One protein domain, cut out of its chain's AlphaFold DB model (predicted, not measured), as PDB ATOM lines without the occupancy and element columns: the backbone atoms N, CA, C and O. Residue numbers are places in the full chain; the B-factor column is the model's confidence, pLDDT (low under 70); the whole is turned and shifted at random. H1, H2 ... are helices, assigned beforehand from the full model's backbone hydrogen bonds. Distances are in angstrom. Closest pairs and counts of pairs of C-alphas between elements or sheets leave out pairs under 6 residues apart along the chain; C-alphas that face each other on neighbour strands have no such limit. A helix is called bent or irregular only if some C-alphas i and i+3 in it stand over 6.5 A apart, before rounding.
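What this domain is: This is residues 2 to 77 of the 82 residues of a protein of Bacteroidetes bacterium (UniProt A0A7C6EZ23). The model is a wide open hook in which no helix touches another: H1 leads into a long looped stretch at one end, and from there the bent helix H2 runs back past the level of H1 and on to the small helix H3 at the far end. Residues 35 to 77, with H2 and H3, stick out as one long curved arm, and the space between H1 and H2 is empty. The printed part has 76 residues with three named helices, in the order H1, H2, H3, and no named strand; the class is all helix. The whole is extended, with a radius of gyration of the C-alphas of 20.8 A, and its outline is elongated, with spans of 61 by 32 by 21 A.

How they stand to each other: H1, residues 2 to 12, touches no helix, and its residues 2 to 7 stand free. A long link of 25 residues, 13 to 37, joins it to H2, residues 38 to 65. H2 was assigned as one helix by its hydrogen bonds, but it is bent: C-alphas 49 and 52 are 7.0 A apart, against about 5 A in a regular helix. Its arms are H2a, residues 38 to 49, and H2b, residues 52 to 65, and their lines stand at a steep tilt of 43 degrees. H1 is apart from H2a and from H2b. A short link of 6 residues joins H2b to H3, residues 72 to 76, and these two are apart. H3 is also apart from H1 and from H2a. In H1, H2b and H3 every O i to N i+4 pair is within hydrogen-bond range; in H2a 7 of 8 are.

Where its parts are: H1 begins at C-alpha 2, at (334.213, 305.067, 167.752), and measures 15.4 A from first to last C-alpha. H2a begins at C-alpha 38, at (319.464, 315.562, 190.935), and measures 17.5 A. H2b, from Pro 52 to Ile 65, measures 20.0 A. H3, from Thr 72 to Asn 76, measures 6.4 A and ends at C-alpha 76, at (356.605, 329.454, 151.890).

The domain as a whole: The two C-alphas farthest apart are those of Gln 26, in the link from H1 to H2, and Glu 77, the last printed residue, at 60.9 A. The C-alphas of Leu 2 and Glu 77, the first and last printed, are 38.3 A apart. The printed part has no cut. The mean pLDDT of the printed part is 91.2; residues 74 and 77 are under 70, and the mean over H3 is 72.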
ATOM      1  N   LEU A   2     334.905 306.241 167.190       96.06
ATOM      2  CA  LEU A   2     334.213 305.067 167.752       96.06
ATOM      3  C   LEU A   2     334.992 304.324 168.850       96.06
ATOM      4  O   LEU A   2     334.406 303.987 169.869       96.06
ATOM      5  N   THR A   3     336.304 304.132 168.698       95.44
ATOM      6  CA  THR A   3     337.137 303.475 169.724       95.44
ATOM      7  C   THR A   3     337.129 304.230 171.052       95.44
ATOM      8  O   THR A   3     337.011 303.630 172.112       95.44
ATOM      9  N   VAL A   4     337.210 305.561 170.991       94.94
ATOM     10  CA  VAL A   4     337.186 306.423 172.180       94.94
ATOM     11  C   VAL A   4     335.815 306.361 172.853       94.94
ATOM     12  O   VAL A   4     335.729 306.216 174.067       94.94
ATOM     13  N   LEU A   5     334.740 306.397 172.062       93.81
ATOM     14  CA  LEU A   5     333.379 306.243 172.571       93.81
ATOM     15  C   LEU A   5     333.177 304.875 173.242       93.81
ATOM     16  O   LEU A   5     332.643 304.817 174.342       93.81
ATOM     17  N   ALA A   6     333.658 303.794 172.625       94.00
ATOM     18  CA  ALA A   6     333.589 302.455 173.203       94.00
ATOM     19  C   ALA A   6     334.323 302.367 174.553       94.00
ATOM     20  O   ALA A   6     333.776 301.808 175.500       94.00
ATOM     21  N   LEU A   7     335.515 302.966 174.672       91.38
ATOM     22  CA  LEU A   7     336.261 303.015 175.935       91.38
ATOM     23  C   LEU A   7     335.476 303.735 177.041       91.38
ATOM     24  O   LEU A   7     335.363 303.205 178.145       91.38
ATOM     25  N   PHE A   8     334.890 304.899 176.747       89.56
ATOM     26  CA  PHE A   8     334.090 305.633 177.735       89.56
ATOM     27  C   PHE A   8     332.813 304.891 178.139       89.56
ATOM     28  O   PHE A   8     332.452 304.898 179.314       89.56
ATOM     29  N   LEU A   9     332.150 304.218 177.194       90.56
ATOM     30  CA  LEU A   9     330.964 303.417 177.496       90.56
ATOM     31  C   LEU A   9     331.298 302.225 178.396       90.56
ATOM     32  O   LEU A   9     330.572 301.976 179.351       90.56
ATOM     33  N   ILE A  10     332.401 301.518 178.139       89.62
ATOM     34  CA  ILE A  10     332.822 300.381 178.972       89.62
ATOM     35  C   ILE A  10     333.200 300.843 180.385       89.62
ATOM     36  O   ILE A  10     332.829 300.186 181.351       89.62
ATOM     37  N   ALA A  11     333.893 301.978 180.518       86.81
ATOM     38  CA  ALA A  11     334.279 302.512 181.825       86.81
ATOM     39  C   ALA A  11     333.077 302.974 182.670       86.81
ATOM     40  O   ALA A  11     333.140 302.922 183.894       86.81
ATOM     41  N   GLY A  12     331.999 303.442 182.030       81.31
ATOM     42  CA  GLY A  12     330.837 304.015 182.711       81.31
ATOM     43  C   GLY A  12     329.630 303.085 182.883       81.31
ATOM     44  O   GLY A  12     328.865 303.251 183.831       81.31
ATOM     45  N   TYR A  13     329.414 302.129 181.977       86.38
ATOM     46  CA  TYR A  13     328.256 301.226 182.014       86.38
ATOM     47  C   TYR A  13     328.526 299.943 182.813       86.38
ATOM     48  O   TYR A  13     329.661 299.619 183.157       86.38
ATOM     49  N   ASN A  14     327.452 299.201 183.115       88.06
ATOM     50  CA  ASN A  14     327.466 297.949 183.889       88.06
ATOM     51  C   ASN A  14     327.971 298.092 185.335       88.06
ATOM     52  O   ASN A  14     328.622 297.186 185.849       88.06
ATOM     53  N   HIS A  15     327.684 299.222 185.990       86.38
ATOM     54  CA  HIS A  15     328.137 299.517 187.359       86.38
ATOM     55  C   HIS A  15     329.667 299.438 187.534       86.38
ATOM     56  O   HIS A  15     330.170 299.198 188.631       86.38
ATOM     57  N   THR A  16     330.420 299.649 186.450       90.94
ATOM     58  CA  THR A  16     331.882 299.627 186.479       90.94
ATOM     59  C   THR A  16     332.411 300.860 187.211       90.94
ATOM     60  O   THR A  16     331.959 301.985 186.982       90.94
ATOM     61  N   ALA A  17     333.388 300.663 188.095       92.75
ATOM     62  CA  ALA A  17     334.131 301.767 188.685       92.75
ATOM     63  C   ALA A  17     335.126 302.319 187.659       92.75
ATOM     64  O   ALA A  17     336.113 301.662 187.328       92.75
ATOM     65  N   PHE A  18     334.886 303.538 187.173       92.75
ATOM     66  CA  PHE A  18     335.831 304.216 186.282       92.75
ATOM     67  C   PHE A  18     337.063 304.734 187.039       92.75
ATOM     68  O   PHE A  18     338.081 305.037 186.418       92.75
ATOM     69  N   TYR A  19     336.982 304.833 188.371       93.06
ATOM     70  CA  TYR A  19     338.109 305.185 189.230       93.06
ATOM     71  C   TYR A  19     338.145 304.272 190.471       93.06
ATOM     72  O   TYR A  19     337.519 304.580 191.492       93.06
ATOM     73  N   PRO A  20     338.822 303.110 190.380       93.00
ATOM     74  CA  PRO A  20     338.880 302.140 191.465       93.00
ATOM     75  C   PRO A  20     339.792 302.624 192.593       93.00
ATOM     76  O   PRO A  20     340.876 303.163 192.362       93.00
ATOM     77  N   SER A  21     339.363 302.396 193.828       95.00
ATOM     78  CA  SER A  21     340.176 302.673 195.007       95.00
ATOM     79  C   SER A  21     341.207 301.566 195.220       95.00
ATOM     80  O   SER A  21     340.898 300.379 195.128       95.00
ATOM     81  N   VAL A  22     342.443 301.961 195.530       95.69
ATOM     82  CA  VAL A  22     343.548 301.035 195.839       95.69
ATOM     83  C   VAL A  22     343.664 300.716 197.332       95.69
ATOM     84  O   VAL A  22     344.429 299.832 197.703       95.69
ATOM     85  N   TYR A  23     342.934 301.445 198.185       95.50
ATOM     86  CA  TYR A  23     342.963 301.283 199.643       95.50
ATOM     87  C   TYR A  23     341.716 300.559 200.166       95.50
ATOM     88  O   TYR A  23     341.837 299.605 200.928       95.50
ATOM     89  N   ASP A  24     340.529 300.975 199.718       94.00
ATOM     90  CA  ASP A  24     339.249 300.345 200.060       94.00
ATOM     91  C   ASP A  24     338.384 300.207 198.807       94.00
ATOM     92  O   ASP A  24     337.865 301.192 198.288       94.00
ATOM     93  N   LEU A  25     338.195 298.973 198.339       90.19
ATOM     94  CA  LEU A  25     337.429 298.679 197.127       90.19
ATOM     95  C   LEU A  25     336.000 299.247 197.165       90.19
ATOM     96  O   LEU A  25     335.489 299.634 196.112       90.19
ATOM     97  N   GLN A  26     335.375 299.352 198.344       92.19
ATOM     98  CA  GLN A  26     334.009 299.874 198.486       92.19
ATOM     99  C   GLN A  26     333.922 301.395 198.314       92.19
ATOM    100  O   GLN A  26     332.849 301.928 198.043       92.19
ATOM    101  N   SER A  27     335.049 302.101 198.408       94.00
ATOM    102  CA  SER A  27     335.127 303.545 198.190       94.00
ATOM    103  C   SER A  27     335.401 303.919 196.725       94.00
ATOM    104  O   SER A  27     335.777 305.057 196.440       94.00
ATOM    105  N   SER A  28     335.297 302.964 195.795       94.81
ATOM    106  CA  SER A  28     335.546 303.195 194.368       94.81
ATOM    107  C   SER A  28     334.499 304.127 193.753       94.81
ATOM    108  O   SER A  28     333.315 304.055 194.090       94.81
ATOM    109  N   LEU A  29     334.916 304.984 192.818       94.38
ATOM    110  CA  LEU A  29     334.006 305.933 192.178       94.38
ATOM    111  C   LEU A  29     333.349 305.319 190.943       94.38
ATOM    112  O   LEU A  29     334.009 304.798 190.038       94.38
ATOM    113  N   THR A  30     332.029 305.430 190.916       93.06
ATOM    114  CA  THR A  30     331.143 305.015 189.831       93.06
ATOM    115  C   THR A  30     330.316 306.215 189.378       93.06
ATOM    116  O   THR A  30     330.297 307.268 190.021       93.06
ATOM    117  N   ILE A  31     329.595 306.082 188.263       91.62
ATOM    118  CA  ILE A  31     328.691 307.149 187.802       91.62
ATOM    119  C   ILE A  31     327.604 307.443 188.847       91.62
ATOM    120  O   ILE A  31     327.175 308.586 188.987       91.62
ATOM    121  N   GLU A  32     327.183 306.438 189.613       90.56
ATOM    122  CA  GLU A  32     326.089 306.564 190.577       90.56
ATOM    123  C   GLU A  32     326.491 307.351 191.827       90.56
ATOM    124  O   GLU A  32     325.704 308.162 192.313       90.56
ATOM    125  N   ASN A  33     327.711 307.150 192.336       92.62
ATOM    126  CA  ASN A  33     328.162 307.773 193.587       92.62
ATOM    127  C   ASN A  33     329.003 309.046 193.387       92.62
ATOM    128  O   ASN A  33     329.190 309.805 194.335       92.62
ATOM    129  N   SER A  34     329.471 309.309 192.162       93.81
ATOM    130  CA  SER A  34     330.328 310.452 191.826       93.81
ATOM    131  C   SER A  34     329.637 311.476 190.911       93.81
ATOM    132  O   SER A  34     330.303 312.210 190.175       93.81
ATOM    133  N   SER A  35     328.304 311.542 190.947       93.19
ATOM    134  CA  SER A  35     327.498 312.512 190.195       93.19
ATOM    135  C   SER A  35     326.988 313.662 191.072       93.19
ATOM    136  O   SER A  35     326.885 313.556 192.291       93.19
ATOM    137  N   SER A  36     326.644 314.789 190.441       95.81
ATOM    138  CA  SER A  36     326.007 315.925 191.126       95.81
ATOM    139  C   SER A  36     324.599 315.591 191.638       95.81
ATOM    140  O   SER A  36     323.989 314.603 191.236       95.81
ATOM    141  N   SER A  37     324.042 316.472 192.478       96.44
ATOM    142  CA  SER A  37     322.647 316.367 192.921       96.44
ATOM    143  C   SER A  37     321.668 316.298 191.740       96.44
ATOM    144  O   SER A  37     321.910 316.875 190.675       96.44
ATOM    145  N   LEU A  38     320.510 315.665 191.955       96.06
ATOM    146  CA  LEU A  38     319.464 315.562 190.935       96.06
ATOM    147  C   LEU A  38     319.020 316.934 190.409       96.06
ATOM    148  O   LEU A  38     318.714 317.067 189.226       96.06
ATOM    149  N   TYR A  39     318.988 317.951 191.274       97.56
ATOM    150  CA  TYR A  39     318.641 319.315 190.882       97.56
ATOM    151  C   TYR A  39     319.643 319.871 189.865       97.56
ATOM    152  O   TYR A  39     319.253 320.268 188.768       97.56
ATOM    153  N   THR A  40     320.936 319.832 190.194       97.50
ATOM    154  CA  THR A  40     322.005 320.300 189.302       97.50
ATOM    155  C   THR A  40     322.007 319.521 187.993       97.50
ATOM    156  O   THR A  40     322.071 320.125 186.923       97.50
ATOM    157  N   LEU A  41     321.888 318.191 188.065       96.06
ATOM    158  CA  LEU A  41     321.915 317.333 186.885       96.06
ATOM    159  C   LEU A  41     320.753 317.654 185.937       96.06
ATOM    160  O   LEU A  41     320.981 317.845 184.746       96.06
ATOM    161  N   LYS A  42     319.535 317.821 186.469       97.50
ATOM    162  CA  LYS A  42     318.361 318.227 185.683       97.50
ATOM    163  C   LYS A  42     318.570 319.573 184.995       97.50
ATOM    164  O   LYS A  42     318.313 319.689 183.800       97.50
ATOM    165  N   THR A  43     319.059 320.577 185.718       97.62
ATOM    166  CA  THR A  43     319.323 321.902 185.140       97.62
ATOM    167  C   THR A  43     320.342 321.816 184.001       97.62
ATOM    168  O   THR A  43     320.115 322.376 182.930       97.62
ATOM    169  N   MET A  44     321.429 321.062 184.180       97.06
ATOM    170  CA  MET A  44     322.445 320.873 183.137       97.06
ATOM    171  C   MET A  44     321.921 320.082 181.929       97.06
ATOM    172  O   MET A  44     322.327 320.358 180.797       97.06
ATOM    173  N   THR A  45     320.972 319.158 182.125       96.19
ATOM    174  CA  THR A  45     320.262 318.506 181.012       96.19
ATOM    175  C   THR A  45     319.515 319.531 180.162       96.19
ATOM    176  O   THR A  45     319.607 319.482 178.938       96.19
ATOM    177  N   PHE A  46     318.833 320.505 180.777       96.88
ATOM    178  CA  PHE A  46     318.158 321.565 180.021       96.88
ATOM    179  C   PHE A  46     319.143 322.464 179.264       96.88
ATOM    180  O   PHE A  46     318.910 322.789 178.101       96.88
ATOM    181  N   VAL A  47     320.275 322.817 179.875       96.88
ATOM    182  CA  VAL A  47     321.327 323.604 179.200       96.88
ATOM    183  C   VAL A  47     321.905 322.848 177.996       96.88
ATOM    184  O   VAL A  47     322.189 323.447 176.959       96.88
ATOM    185  N   SER A  48     322.006 321.520 178.086       96.50
ATOM    186  CA  SER A  48     322.526 320.664 177.011       96.50
ATOM    187  C   SER A  48     321.698 320.705 175.719       96.50
ATOM    188  O   SER A  48     322.219 320.350 174.663       96.50
ATOM    189  N   PHE A  49     320.456 321.207 175.727       96.38
ATOM    190  CA  PHE A  49     319.694 321.426 174.488       96.38
ATOM    191  C   PHE A  49     320.325 322.466 173.551       96.38
ATOM    192  O   PHE A  49     319.962 322.511 172.379       96.38
ATOM    193  N   LEU A  50     321.287 323.270 174.019       96.94
ATOM    194  CA  LEU A  50     322.058 324.191 173.176       96.94
ATOM    195  C   LEU A  50     323.144 323.488 172.341       96.94
ATOM    196  O   LEU A  50     323.672 324.083 171.399       96.94
ATOM    197  N   LEU A  51     323.462 322.220 172.631       96.69
ATOM    198  CA  LEU A  51     324.496 321.457 171.919       96.69
ATOM    199  C   LEU A  51     324.327 321.421 170.388       96.69
ATOM    200  O   LEU A  51     325.337 321.593 169.705       96.69
ATOM    201  N   PRO A  52     323.121 321.252 169.803       96.62
ATOM    202  CA  PRO A  52     322.950 321.257 168.350       96.62
ATOM    203  C   PRO A  52     323.382 322.576 167.699       96.62
ATOM    204  O   PRO A  52     323.966 322.557 166.617       96.62
ATOM    205  N   ALA A  53     323.153 323.714 168.362       97.75
ATOM    206  CA  ALA A  53     323.571 325.020 167.857       97.75
ATOM    207  C   ALA A  53     325.104 325.147 167.837       97.75
ATOM    208  O   ALA A  53     325.683 325.566 166.834       97.75
ATOM    209  N   VAL A  54     325.770 324.703 168.909       97.50
ATOM    210  CA  VAL A  54     327.240 324.669 168.981       97.50
ATOM    211  C   VAL A  54     327.815 323.712 167.932       97.50
ATOM    212  O   VAL A  54     328.764 324.059 167.231       97.50
ATOM    213  N   ALA A  55     327.217 322.529 167.760       97.12
ATOM    214  CA  ALA A  55     327.632 321.558 166.749       97.12
ATOM    215  C   ALA A  55     327.492 322.099 165.318       97.12
ATOM    216  O   ALA A  55     328.406 321.934 164.509       97.12
ATOM    217  N   ALA A  56     326.393 322.796 165.014       97.88
ATOM    218  CA  ALA A  56     326.202 323.453 163.724       97.88
ATOM    219  C   ALA A  56     327.296 324.497 163.450       97.88
ATOM    220  O   ALA A  56     327.858 324.525 162.352       97.88
ATOM    221  N   TYR A  57     327.650 325.303 164.456       97.81
ATOM    222  CA  TYR A  57     328.747 326.262 164.347       97.81
ATOM    223  C   TYR A  57     330.100 325.575 164.121       97.81
ATOM    224  O   TYR A  57     330.836 325.977 163.223       97.81
ATOM    225  N   MET A  58     330.410 324.504 164.862       96.94
ATOM    226  CA  MET A  58     331.649 323.739 164.663       96.94
ATOM    227  C   MET A  58     331.759 323.194 163.234       96.94
ATOM    228  O   MET A  58     332.809 323.319 162.607       96.94
ATOM    229  N   ILE A  59     330.670 322.642 162.687       96.94
ATOM    230  CA  ILE A  59     330.627 322.154 161.300       96.94
ATOM    231  C   ILE A  59     330.858 323.303 160.315       96.94
ATOM    232  O   ILE A  59     331.629 323.153 159.366       96.94
ATOM    233  N   TYR A  60     330.200 324.445 160.523       96.88
ATOM    234  CA  TYR A  60     330.371 325.623 159.676       96.88
ATOM    235  C   TYR A  60     331.820 326.124 159.689       96.88
ATOM    236  O   TYR A  60     332.422 326.264 158.625       96.88
ATOM    237  N   ALA A  61     332.396 326.331 160.876       96.50
ATOM    238  CA  ALA A  61     333.765 326.804 161.040       96.50
ATOM    239  C   ALA A  61     334.769 325.833 160.406       96.50
ATOM    240  O   ALA A  61     335.617 326.245 159.616       96.50
ATOM    241  N   TRP A  62     334.616 324.528 160.652       95.69
ATOM    242  CA  TRP A  62     335.470 323.506 160.047       95.69
ATOM    243  C   TRP A  62     335.395 323.515 158.516       95.69
ATOM    244  O   TRP A  62     336.418 323.395 157.842       95.69
ATOM    245  N   ARG A  63     334.194 323.677 157.944       93.81
ATOM    246  CA  ARG A  63     334.006 323.796 156.490       93.81
ATOM    247  C   ARG A  63     334.619 325.073 155.930       93.81
ATOM    248  O   ARG A  63     335.172 325.019 154.840       93.81
ATOM    249  N   ALA A  64     334.514 326.191 156.644       92.56
ATOM    250  CA  ALA A  64     335.104 327.458 156.229       92.56
ATOM    251  C   ALA A  64     336.637 327.370 156.185       92.56
ATOM    252  O   ALA A  64     337.231 327.768 155.186       92.56
ATOM    253  N   ILE A  65     337.250 326.764 157.209       89.62
ATOM    254  CA  ILE A  65     338.702 326.540 157.291       89.62
ATOM    255  C   ILE A  65     339.172 325.599 156.173       89.62
ATOM    256  O   ILE A  65     340.098 325.920 155.439       89.62
ATOM    257  N   ASN A  66     338.500 324.462 155.980       88.88
ATOM    258  CA  ASN A  66     338.918 323.455 154.996       88.88
ATOM    259  C   ASN A  66     338.456 323.745 153.559       88.88
ATOM    260  O   ASN A  66     338.649 322.915 152.668       88.88
ATOM    261  N   LYS A  67     337.820 324.896 153.307       85.25
ATOM    262  CA  LYS A  67     337.345 325.266 151.967       85.25
ATOM    263  C   LYS A  67     338.506 325.436 150.985       85.25
ATOM    264  O   LYS A  67     338.355 325.103 149.810       85.25
ATOM    265  N   LYS A  68     339.648 325.940 151.459       81.06
ATOM    266  CA  LYS A  68     340.904 326.015 150.710       81.06
ATOM    267  C   LYS A  68     341.856 324.966 151.280       81.06
ATOM    268  O   LYS A  68     342.042 324.902 152.491       81.06
ATOM    269  N   LYS A  69     342.419 324.114 150.421       79.00
ATOM    270  CA  LYS A  69     343.498 323.214 150.844       79.00
ATOM    271  C   LYS A  69     344.743 324.056 151.080       79.00
ATOM    272  O   LYS A  69     345.042 324.903 150.245       79.00
ATOM    273  N   VAL A  70     345.442 323.790 152.178       75.56
ATOM    274  CA  VAL A  70     346.746 324.398 152.452       75.56
ATOM    275  C   VAL A  70     347.702 323.997 151.331       75.56
ATOM    276  O   VAL A  70     347.877 322.800 151.083       75.56
ATOM    277  N   ASP A  71     348.271 324.985 150.645       77.12
ATOM    278  CA  ASP A  71     349.244 324.770 149.574       77.12
ATOM    279  C   ASP A  71     350.675 325.041 150.063       77.12
ATOM    280  O   ASP A  71     350.913 325.879 150.934       77.12
ATOM    281  N   THR A  72     351.657 324.343 149.493       73.94
ATOM    282  CA  THR A  72     353.072 324.507 149.859       73.94
ATOM    283  C   THR A  72     353.597 325.895 149.502       73.94
ATOM    284  O   THR A  72     354.530 326.373 150.141       73.94
ATOM    285  N   ALA A  73     352.983 326.572 148.528       72.94
ATOM    286  CA  ALA A  73     353.269 327.967 148.207       72.94
ATOM    287  C   ALA A  73     352.851 328.928 149.338       72.94
ATOM    288  O   ALA A  73     353.622 329.817 149.684       72.94
ATOM    289  N   GLU A  74     351.695 328.705 149.974       68.94
ATOM    290  CA  GLU A  74     351.212 329.525 151.102       68.94
ATOM    291  C   GLU A  74     352.062 329.333 152.363       68.94
ATOM    292  O   GLU A  74     352.227 330.261 153.145       68.94
ATOM    293  N   LEU A  75     352.638 328.142 152.547       71.56
ATOM    294  CA  LEU A  75     353.561 327.851 153.651       71.56
ATOM    295  C   LEU A  75     354.941 328.506 153.470       71.56
ATOM    296  O   LEU A  75     355.656 328.697 154.452       71.56
ATOM    297  N   ASN A  76     355.328 328.815 152.227       70.81
ATOM    298  CA  ASN A  76     356.605 329.454 151.890       70.81
ATOM    299  C   ASN A  76     356.499 330.982 151.761       70.81
ATOM    300  O   ASN A  76     357.524 331.670 151.735       70.81
ATOM    301  N   GLU A  77     355.284 331.536 151.692       66.19
ATOM    302  CA  GLU A  77     355.076 332.967 151.878       66.19
ATOM    303  C   GLU A  77     355.350 333.309 153.348       66.19
ATOM    304  O   GLU A  77     354.565 333.003 154.237       66.19
TER     305      GLU A  77